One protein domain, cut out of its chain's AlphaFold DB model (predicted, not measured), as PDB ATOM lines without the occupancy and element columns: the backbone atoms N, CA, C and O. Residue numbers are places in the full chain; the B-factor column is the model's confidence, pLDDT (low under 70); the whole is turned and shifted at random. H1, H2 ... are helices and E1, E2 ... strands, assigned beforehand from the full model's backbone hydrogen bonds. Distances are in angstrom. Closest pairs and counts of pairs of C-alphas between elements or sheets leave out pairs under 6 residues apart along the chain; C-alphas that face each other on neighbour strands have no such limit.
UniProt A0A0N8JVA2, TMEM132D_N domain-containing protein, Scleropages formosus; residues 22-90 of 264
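AT A GLANCE: This is residues 22 to 90 of the 264 residues of the protein "TMEM132D_N domain-containing protein" of Scleropages formosus (UniProt A0A0N8JVA2). What shape does this domain make? It is a small, strongly twisted sheet of three strands, in which the long neighbours E1 and E2 both fold back sharply, E1 at residue 32 and E2 at residue 59. The unnamed loop of residues 36 to 55 joins their ends away from these bends, and the short helix H1 lies near the bend of E2. What is it built of? The printed part has 69 residues with three named strands and one named helix, in the order E1, E2, E3, H1; it is mostly strand, and the sheet's order E1 - E2 - E3 is antiparallel throughout. How compact is it? It is only just loose, close to compact, with a radius of gyration of the C-alphas of 13.4 A and spans of 38 by 30 by 17 A.

HOW THE PARTS SIT: How does the sheet begin? E1, residues 25 to 35, and E2, residues 56 to 71, form a hairpin of antiparallel neighbours at 156 degrees. N 27 and O 68 are within hydrogen-bond range at 2.9 A, and beyond the bends so are N 34 and O 57, at 2.9 A. What follows E2? E3, residues 74 to 79, forms a hairpin with E2, antiparallel at 156 degrees, with N 69 and O 76 within hydrogen-bond range at 2.9 A. The three strands make a meander, each the antiparallel neighbour of the one before, with E1 and E3 as edge strands. Where is the helix? H1, residues 86 to 89, only grazes the sheet, with its residues 87 to 89; its closest C-alphas to E2 are those of Ala 61 and Ala 88, 5.9 A apart. It is too short for any O i to N i+4 pair, and its one O i to N i+3 pair is within hydrogen-bond range.

IN THESE COORDINATES: Where does E1 start, and how far does it reach? C-alpha 25 is at (32.615, -27.663, 31.957); E1 bends by 152 degrees at residue 32 and measures 10.6 A from first to last C-alpha. How long are E2 and E3? E2 measures 18.0 A and bends by 154 degrees at residue 59; E3 measures 17.5 A. Where does H1 end? H1 measures 5.6 A and ends with C-alpha 89 at (43.653, -43.312, 51.879).

THE WHOLE: How large is the whole? The two C-alphas farthest apart, those of Met 49 and Leu 90, are 39.4 A apart. How are the elements linked? The link from E1 to E2 is long, with 20 residues, that from E2 to E3 is tight and that from E3 to H1 is short; the printed part has no cut. Where is confidence low? The mean pLDDT of the printed part is 79.9, and residues 38 to 46 and 86 to 90 are under 70.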
ATOM      1  N   LEU A  22      36.498 -26.604  22.698       82.94
ATOM      2  CA  LEU A  22      35.356 -27.411  23.122       82.94
ATOM      3  C   LEU A  22      34.763 -26.848  24.440       82.94
ATOM      4  O   LEU A  22      35.464 -26.875  25.452       82.94
ATOM      5  N   PRO A  23      33.509 -26.343  24.470       86.19
ATOM      6  CA  PRO A  23      32.883 -25.747  25.661       86.19
ATOM      7  C   PRO A  23      32.405 -26.800  26.677       86.19
ATOM      8  O   PRO A  23      31.221 -26.889  26.995       86.19
ATOM      9  N   VAL A  24      33.323 -27.633  27.163       88.81
ATOM     10  CA  VAL A  24      33.060 -28.571  28.260       88.81
ATOM     11  C   VAL A  24      33.290 -27.876  29.603       88.81
ATOM     12  O   VAL A  24      34.254 -27.125  29.759       88.81
ATOM     13  N   SER A  25      32.417 -28.118  30.578       89.50
ATOM     14  CA  SER A  25      32.615 -27.663  31.957       89.50
ATOM     15  C   SER A  25      32.804 -28.849  32.894       89.50
ATOM     16  O   SER A  25      32.199 -29.903  32.693       89.50
ATOM     17  N   TYR A  26      33.676 -28.683  33.888       91.00
ATOM     18  CA  TYR A  26      34.018 -29.723  34.851       91.00
ATOM     19  C   TYR A  26      33.642 -29.278  36.254       91.00
ATOM     20  O   TYR A  26      33.934 -28.152  36.653       91.00
ATOM     21  N   GLN A  27      33.061 -30.200  37.007       92.88
ATOM     22  CA  GLN A  27      32.770 -30.048  38.421       92.88
ATOM     23  C   GLN A  27      33.223 -31.312  39.146       92.88
ATOM     24  O   GLN A  27      33.018 -32.414  38.645       92.88
ATOM     25  N   VAL A  28      33.836 -31.164  40.316       91.81
ATOM     26  CA  VAL A  28      34.156 -32.303  41.186       91.81
ATOM     27  C   VAL A  28      33.142 -32.331  42.323       91.81
ATOM     28  O   VAL A  28      32.831 -31.294  42.908       91.81
ATOM     29  N   LEU A  29      32.592 -33.511  42.580       91.56
ATOM     30  CA  LEU A  29      31.677 -33.800  43.676       91.56
ATOM     31  C   LEU A  29      32.443 -34.514  44.798       91.56
ATOM     32  O   LEU A  29      33.471 -35.149  44.549       91.56
ATOM     33  N   ASP A  30      31.943 -34.382  46.028       88.25
ATOM     34  CA  ASP A  30      32.451 -35.055  47.235       88.25
ATOM     35  C   ASP A  30      33.913 -34.738  47.613       88.25
ATOM     36  O   ASP A  30      34.565 -35.479  48.356       88.25
ATOM     37  N   ALA A  31      34.430 -33.604  47.130       88.06
ATOM     38  CA  ALA A  31      35.755 -33.097  47.464       88.06
ATOM     39  C   ALA A  31      35.882 -31.578  47.286       88.06
ATOM     40  O   ALA A  31      35.262 -30.986  46.402       88.06
ATOM     41  N   ASP A  32      36.783 -30.979  48.064       86.62
ATOM     42  CA  ASP A  32      37.306 -29.637  47.827       86.62
ATOM     43  C   ASP A  32      38.373 -29.689  46.733       86.62
ATOM     44  O   ASP A  32      39.330 -30.473  46.799       86.62
ATOM     45  N   TYR A  33      38.229 -28.838  45.717       87.25
ATOM     46  CA  TYR A  33      39.083 -28.866  44.534       87.25
ATOM     47  C   TYR A  33      39.387 -27.472  43.990       87.25
ATOM     48  O   TYR A  33      38.675 -26.500  44.238       87.25
ATOM     49  N   LEU A  34      40.451 -27.395  43.193       87.44
ATOM     50  CA  LEU A  34      40.810 -26.214  42.416       87.44
ATOM     51  C   LEU A  34      41.022 -26.595  40.956       87.44
ATOM     52  O   LEU A  34      41.768 -27.526  40.650       87.44
ATOM     53  N   LEU A  35      40.406 -25.835  40.053       87.50
ATOM     54  CA  LEU A  35      40.714 -25.888  38.627       87.50
ATOM     55  C   LEU A  35      41.911 -24.981  38.352       87.50
ATOM     56  O   LEU A  35      41.902 -23.795  38.683       87.50
ATOM     57  N   LEU A  36      42.955 -25.545  37.756       81.88
ATOM     58  CA  LEU A  36      44.190 -24.829  37.491       81.88
ATOM     59  C   LEU A  36      44.213 -24.313  36.059       81.88
ATOM     60  O   LEU A  36      43.889 -25.025  35.107       81.88
ATOM     61  N   LYS A  37      44.658 -23.070  35.911       76.81
ATOM     62  CA  LYS A  37      44.882 -22.437  34.616       76.81
ATOM     63  C   LYS A  37      46.338 -22.003  34.530       76.81
ATOM     64  O   LYS A  37      46.830 -21.312  35.420       76.81
ATOM     65  N   GLU A  38      47.024 -22.427  33.474       68.62
ATOM     66  CA  GLU A  38      48.393 -21.991  33.205       68.62
ATOM     67  C   GLU A  38      48.392 -20.496  32.857       68.62
ATOM     68  O   GLU A  38      47.544 -20.013  32.102       68.62
ATOM     69  N   SER A  39      49.317 -19.738  33.446       59.59
ATOM     70  CA  SER A  39      49.469 -18.317  33.148       59.59
ATOM     71  C   SER A  39      50.332 -18.148  31.898       59.59
ATOM     72  O   SER A  39      51.555 -18.186  31.981       59.59
ATOM     73  N   GLY A  40      49.691 -17.964  30.744       56.94
ATOM     74  CA  GLY A  40      50.344 -17.725  29.459       56.94
ATOM     75  C   GLY A  40      49.320 -17.501  28.345       56.94
ATOM     76  O   GLY A  40      48.144 -17.822  28.508       56.94
ATOM     77  N   GLN A  41      49.755 -16.943  27.210       46.69
ATOM     78  CA  GLN A  41      48.897 -16.773  26.025       46.69
ATOM     79  C   GLN A  41      48.549 -18.099  25.319       46.69
ATOM     80  O   GLN A  41      47.704 -18.114  24.428       46.69
ATOM     81  N   ASP A  42      49.099 -19.226  25.775       51.97
ATOM     82  CA  ASP A  42      48.778 -20.566  25.284       51.97
ATOM     83  C   ASP A  42      47.496 -21.123  25.930       51.97
ATOM     84  O   ASP A  42      47.466 -22.242  26.444       51.97
ATOM     85  N   LEU A  43      46.387 -20.376  25.837       51.69
ATOM     86  CA  LEU A  43      45.036 -20.884  26.146       51.69
ATOM     87  C   LEU A  43      44.681 -22.159  25.347       51.69
ATOM     88  O   LEU A  43      43.690 -22.816  25.653       51.69
ATOM     89  N   MET A  44      45.475 -22.501  24.327       51.94
ATOM     90  CA  MET A  44      45.182 -23.530  23.331       51.94
ATOM     91  C   MET A  44      46.158 -24.712  23.314       51.94
ATOM     92  O   MET A  44      46.016 -25.586  22.465       51.94
ATOM     93  N   ARG A  45      47.137 -24.812  24.229       60.66
ATOM     94  CA  ARG A  45      48.023 -25.998  24.219       60.66
ATOM     95  C   ARG A  45      47.290 -27.276  24.643       60.66
ATOM     96  O   ARG A  45      47.610 -28.360  24.167       60.66
ATOM     97  N   ASN A  46      46.285 -27.126  25.502       62.78
ATOM     98  CA  ASN A  46      45.514 -28.221  26.088       62.78
ATOM     99  C   ASN A  46      44.081 -28.320  25.544       62.78
ATOM    100  O   ASN A  46      43.315 -29.169  26.001       62.78
ATOM    101  N   SER A  47      43.719 -27.471  24.578       71.25
ATOM    102  CA  SER A  47      42.342 -27.327  24.111       71.25
ATOM    103  C   SER A  47      42.288 -27.115  22.601       71.25
ATOM    104  O   SER A  47      43.016 -26.305  22.041       71.25
ATOM    105  N   SER A  48      41.391 -27.836  21.946       77.50
ATOM    106  CA  SER A  48      41.017 -27.710  20.543       77.50
ATOM    107  C   SER A  48      39.490 -27.746  20.431       77.50
ATOM    108  O   SER A  48      38.783 -27.913  21.425       77.50
ATOM    109  N   MET A  49      38.947 -27.662  19.216       77.69
ATOM    110  CA  MET A  49      37.511 -27.886  18.988       77.69
ATOM    111  C   MET A  49      37.041 -29.309  19.338       77.69
ATOM    112  O   MET A  49      35.841 -29.536  19.450       77.69
ATOM    113  N   ARG A  50      37.956 -30.282  19.476       81.69
ATOM    114  CA  ARG A  50      37.623 -31.698  19.721       81.69
ATOM    115  C   ARG A  50      38.155 -32.250  21.040       81.69
ATOM    116  O   ARG A  50      37.709 -33.304  21.472       81.69
ATOM    117  N   SER A  51      39.115 -31.577  21.658       82.44
ATOM    118  CA  SER A  51      39.764 -32.021  22.889       82.44
ATOM    119  C   SER A  51      39.870 -30.863  23.865       82.44
ATOM    120  O   SER A  51      40.101 -29.729  23.463       82.44
ATOM    121  N   HIS A  52      39.718 -31.142  25.149       85.06
ATOM    122  CA  HIS A  52      39.936 -30.164  26.202       85.06
ATOM    123  C   HIS A  52      40.520 -30.883  27.410       85.06
ATOM    124  O   HIS A  52      40.002 -31.918  27.830       85.06
ATOM    125  N   VAL A  53      41.602 -30.346  27.960       84.88
ATOM    126  CA  VAL A  53      42.243 -30.865  29.167       84.88
ATOM    127  C   VAL A  53      42.210 -29.773  30.224       84.88
ATOM    128  O   VAL A  53      42.843 -28.732  30.068       84.88
ATOM    129  N   GLN A  54      41.482 -30.031  31.311       85.94
ATOM    130  CA  GLN A  54      41.402 -29.157  32.479       85.94
ATOM    131  C   GLN A  54      42.256 -29.743  33.609       85.94
ATOM    132  O   GLN A  54      41.849 -30.727  34.227       85.94
ATOM    133  N   PRO A  55      43.428 -29.165  33.918       84.56
ATOM    134  CA  PRO A  55      44.178 -29.571  35.095       84.56
ATOM    135  C   PRO A  55      43.397 -29.188  36.357       84.56
ATOM    136  O   PRO A  55      42.853 -28.084  36.449       84.56
ATOM    137  N   LEU A  56      43.345 -30.091  37.330       86.56
ATOM    138  CA  LEU A  56      42.698 -29.866  38.617       86.56
ATOM    139  C   LEU A  56      43.531 -30.468  39.743       86.56
ATOM    140  O   LEU A  56      44.363 -31.348  39.514       86.56
ATOM    141  N   VAL A  57      43.289 -29.994  40.956       84.88
ATOM    142  CA  VAL A  57      43.880 -30.525  42.182       84.88
ATOM    143  C   VAL A  57      42.767 -30.797  43.181       84.88
ATOM    144  O   VAL A  57      41.905 -29.946  43.387       84.88
ATOM    145  N   ILE A  58      42.820 -31.970  43.812       84.94
ATOM    146  CA  ILE A  58      41.947 -32.348  44.924       84.94
ATOM    147  C   ILE A  58      42.679 -32.013  46.224       84.94
ATOM    148  O   ILE A  58      43.773 -32.522  46.478       84.94
ATOM    149  N   LEU A  59      42.083 -31.130  47.021       81.44
ATOM    150  CA  LEU A  59      42.639 -30.638  48.282       81.44
ATOM    151  C   LEU A  59      42.269 -31.583  49.424       81.44
ATOM    152  O   LEU A  59      43.126 -32.157  50.099       81.44
ATOM    153  N   GLN A  60      40.970 -31.802  49.590       78.94
ATOM    154  CA  GLN A  60      40.407 -32.653  50.621       78.94
ATOM    155  C   GLN A  60      39.247 -33.445  50.027       78.94
ATOM    156  O   GLN A  60      38.453 -32.909  49.263       78.94
ATOM    157  N   ALA A  61      39.161 -34.727  50.368       77.81
ATOM    158  CA  ALA A  61      38.073 -35.597  49.948       77.81
ATOM    159  C   ALA A  61      37.696 -36.495  51.126       77.81
ATOM    160  O   ALA A  61      38.540 -37.239  51.643       77.81
ATOM    161  N   ASP A  62      36.446 -36.389  51.575       74.12
ATOM    162  CA  ASP A  62      35.944 -37.236  52.653       74.12
ATOM    163  C   ASP A  62      35.452 -38.593  52.147       74.12
ATOM    164  O   ASP A  62      35.526 -39.585  52.880       74.12
ATOM    165  N   GLN A  63      35.038 -38.638  50.882       77.62
ATOM    166  CA  GLN A  63      34.613 -39.821  50.142       77.62
ATOM    167  C   GLN A  63      35.389 -39.919  48.819       77.62
ATOM    168  O   GLN A  63      36.281 -39.111  48.555       77.62
ATOM    169  N   ALA A  64      35.101 -40.941  48.008       83.44
ATOM    170  CA  ALA A  64      35.682 -41.056  46.674       83.44
ATOM    171  C   ALA A  64      35.125 -39.929  45.783       83.44
ATOM    172  O   ALA A  64      33.912 -39.887  45.584       83.44
ATOM    173  N   PRO A  65      35.965 -39.015  45.264       89.88
ATOM    174  CA  PRO A  65      35.468 -37.897  44.481       89.88
ATOM    175  C   PRO A  65      34.973 -38.350  43.111       89.88
ATOM    176  O   PRO A  65      35.538 -39.264  42.504       89.88
ATOM    177  N   VAL A  66      33.969 -37.643  42.595       92.62
ATOM    178  CA  VAL A  66      33.364 -37.909  41.284       92.62
ATOM    179  C   VAL A  66      33.536 -36.690  40.388       92.62
ATOM    180  O   VAL A  66      33.198 -35.571  40.769       92.62
ATOM    181  N   ILE A  67      34.056 -36.885  39.178       93.44
ATOM    182  CA  ILE A  67      34.160 -35.828  38.168       93.44
ATOM    183  C   ILE A  67      32.886 -35.829  37.331       93.44
ATOM    184  O   ILE A  67      32.551 -36.826  36.699       93.44
ATOM    185  N   ASN A  68      32.209 -34.688  37.287       94.62
ATOM    186  CA  ASN A  68      31.090 -34.403  36.403       94.62
ATOM    187  C   ASN A  68      31.565 -33.512  35.247       94.62
ATOM    188  O   ASN A  68      32.097 -32.425  35.480       94.62
ATOM    189  N   ALA A  69      31.375 -33.970  34.012       93.62
ATOM    190  CA  ALA A  69      31.691 -33.218  32.805       93.62
ATOM    191  C   ALA A  69      30.415 -32.955  32.005       93.62
ATOM    192  O   ALA A  69      29.679 -33.887  31.674       93.62
ATOM    193  N   THR A  70      30.167 -31.693  31.660       93.94
ATOM    194  CA  THR A  70      28.978 -31.281  30.904       93.94
ATOM    195  C   THR A  70      29.359 -30.602  29.596       93.94
ATOM    196  O   THR A  70      30.300 -29.811  29.531       93.94
ATOM    197  N   TYR A  71      28.620 -30.919  28.539       91.00
ATOM    198  CA  TYR A  71      28.766 -30.347  27.207       91.00
ATOM    199  C   TYR A  71      27.374 -30.053  26.641       91.00
ATOM    200  O   TYR A  71      26.689 -30.934  26.113       91.00
ATOM    201  N   GLY A  72      26.925 -28.806  26.795       87.69
ATOM    202  CA  GLY A  72      25.551 -28.421  26.470       87.69
ATOM    203  C   GLY A  72      24.536 -29.229  27.301       87.69
ATOM    204  O   GLY A  72      24.611 -29.181  28.525       87.69
ATOM    205  N   PRO A  73      23.596 -29.969  26.680       91.19
ATOM    206  CA  PRO A  73      22.619 -30.793  27.399       91.19
ATOM    207  C   PRO A  73      23.165 -32.166  27.828       91.19
ATOM    208  O   PRO A  73      22.488 -32.897  28.548       91.19
ATOM    209  N   LEU A  74      24.351 -32.551  27.347       94.31
ATOM    210  CA  LEU A  74      24.958 -33.842  27.647       94.31
ATOM    211  C   LEU A  74      25.816 -33.731  28.902       94.31
ATOM    212  O   LEU A  74      26.529 -32.744  29.090       94.31
ATOM    213  N   TRP A  75      25.789 -34.766  29.731       94.81
ATOM    214  CA  TRP A  75      26.631 -34.858  30.914       94.81
ATOM    215  C   TRP A  75      27.064 -36.299  31.162       94.81
ATOM    216  O   TRP A  75      26.400 -37.245  30.735       94.81
ATOM    217  N   VAL A  76      28.197 -36.454  31.838       95.25
ATOM    218  CA  VAL A  76      28.716 -37.747  32.279       95.25
ATOM    219  C   VAL A  76      29.409 -37.585  33.624       95.25
ATOM    220  O   VAL A  76      30.034 -36.557  33.888       95.25
ATOM    221  N   GLN A  77      29.298 -38.606  34.467       96.00
ATOM    222  CA  GLN A  77      30.003 -38.694  35.740       96.00
ATOM    223  C   GLN A  77      30.994 -39.853  35.718       96.00
ATOM    224  O   GLN A  77      30.716 -40.906  35.140       96.00
ATOM    225  N   GLN A  78      32.153 -39.644  36.335       92.56
ATOM    226  CA  GLN A  78      33.199 -40.647  36.443       92.56
ATOM    227  C   GLN A  78      33.885 -40.572  37.806       92.56
ATOM    228  O   GLN A  78      34.370 -39.513  38.204       92.56
ATOM    229  N   ASP A  79      33.973 -41.713  38.485       90.19
ATOM    230  CA  ASP A  79      34.695 -41.834  39.751       90.19
ATOM    231  C   ASP A  79      36.192 -41.606  39.543       90.19
ATOM    232  O   ASP A  79      36.798 -42.135  38.602       90.19
ATOM    233  N   VAL A  80      36.816 -40.845  40.442       87.38
ATOM    234  CA  VAL A  80      38.266 -40.665  40.431       87.38
ATOM    235  C   VAL A  80      38.922 -41.913  41.026       87.38
ATOM    236  O   VAL A  80      38.684 -42.230  42.195       87.38
ATOM    237  N   PRO A  81      39.796 -42.614  40.276       84.81
ATOM    238  CA  PRO A  81      40.492 -43.783  40.792       84.81
ATOM    239  C   PRO A  81      41.248 -43.457  42.094       84.81
ATOM    240  O   PRO A  81      42.020 -42.494  42.112       84.81
ATOM    241  N   PRO A  82      41.127 -44.275  43.159       74.50
ATOM    242  CA  PRO A  82      41.762 -44.000  44.451       74.50
ATOM    243  C   PRO A  82      43.279 -43.792  44.365       74.50
ATOM    244  O   PRO A  82      43.841 -43.013  45.132       74.50
ATOM    245  N   ALA A  83      43.945 -44.450  43.409       73.69
ATOM    246  CA  ALA A  83      45.378 -44.298  43.146       73.69
ATOM    247  C   ALA A  83      45.788 -42.858  42.775       73.69
ATOM    248  O   ALA A  83      46.929 -42.470  43.013       73.69
ATOM    249  N   LEU A  84      44.866 -42.063  42.221       71.31
ATOM    250  CA  LEU A  84      45.085 -40.657  41.866       71.31
ATOM    251  C   LEU A  84      44.801 -39.697  43.029       71.31
ATOM    252  O   LEU A  84      45.145 -38.520  42.940       71.31
ATOM    253  N   VAL A  85      44.237 -40.193  44.139       70.88
ATOM    254  CA  VAL A  85      43.951 -39.410  45.351       70.88
ATOM    255  C   VAL A  85      44.583 -40.079  46.583       70.88
ATOM    256  O   VAL A  85      43.872 -40.508  47.494       70.88
ATOM    257  N   PRO A  86      45.929 -40.159  46.680       61.19
ATOM    258  CA  PRO A  86      46.594 -40.845  47.794       61.19
ATOM    259  C   PRO A  86      46.232 -40.260  49.167       61.19
ATOM    260  O   PRO A  86      46.283 -40.953  50.179       61.19
ATOM    261  N   ALA A  87      45.849 -38.979  49.204       56.03
ATOM    262  CA  ALA A  87      45.438 -38.284  50.419       56.03
ATOM    263  C   ALA A  87      44.149 -38.850  51.047       56.03
ATOM    264  O   ALA A  87      44.000 -38.787  52.265       56.03
ATOM    265  N   ALA A  88      43.248 -39.434  50.246       55.41
ATOM    266  CA  ALA A  88      41.986 -40.006  50.723       55.41
ATOM    267  C   ALA A  88      42.169 -41.350  51.457       55.41
ATOM    268  O   ALA A  88      41.259 -41.787  52.158       55.41
ATOM    269  N   GLN A  89      43.337 -41.991  51.317       58.09
ATOM    270  CA  GLN A  89      43.653 -43.312  51.879       58.09
ATOM    271  C   GLN A  89      44.394 -43.246  53.228       58.09
ATOM    272  O   GLN A  89      44.698 -44.282  53.819       58.09
ATOM    273  N   LEU A  90      44.732 -42.046  53.713       57.03
ATOM    274  CA  LEU A  90      45.502 -41.862  54.945       57.03
ATOM    275  C   LEU A  90      44.583 -41.826  56.185       57.03
ATOM    276  O   LEU A  90      43.522 -41.200  56.133       57.03
TER     277      LEU A  90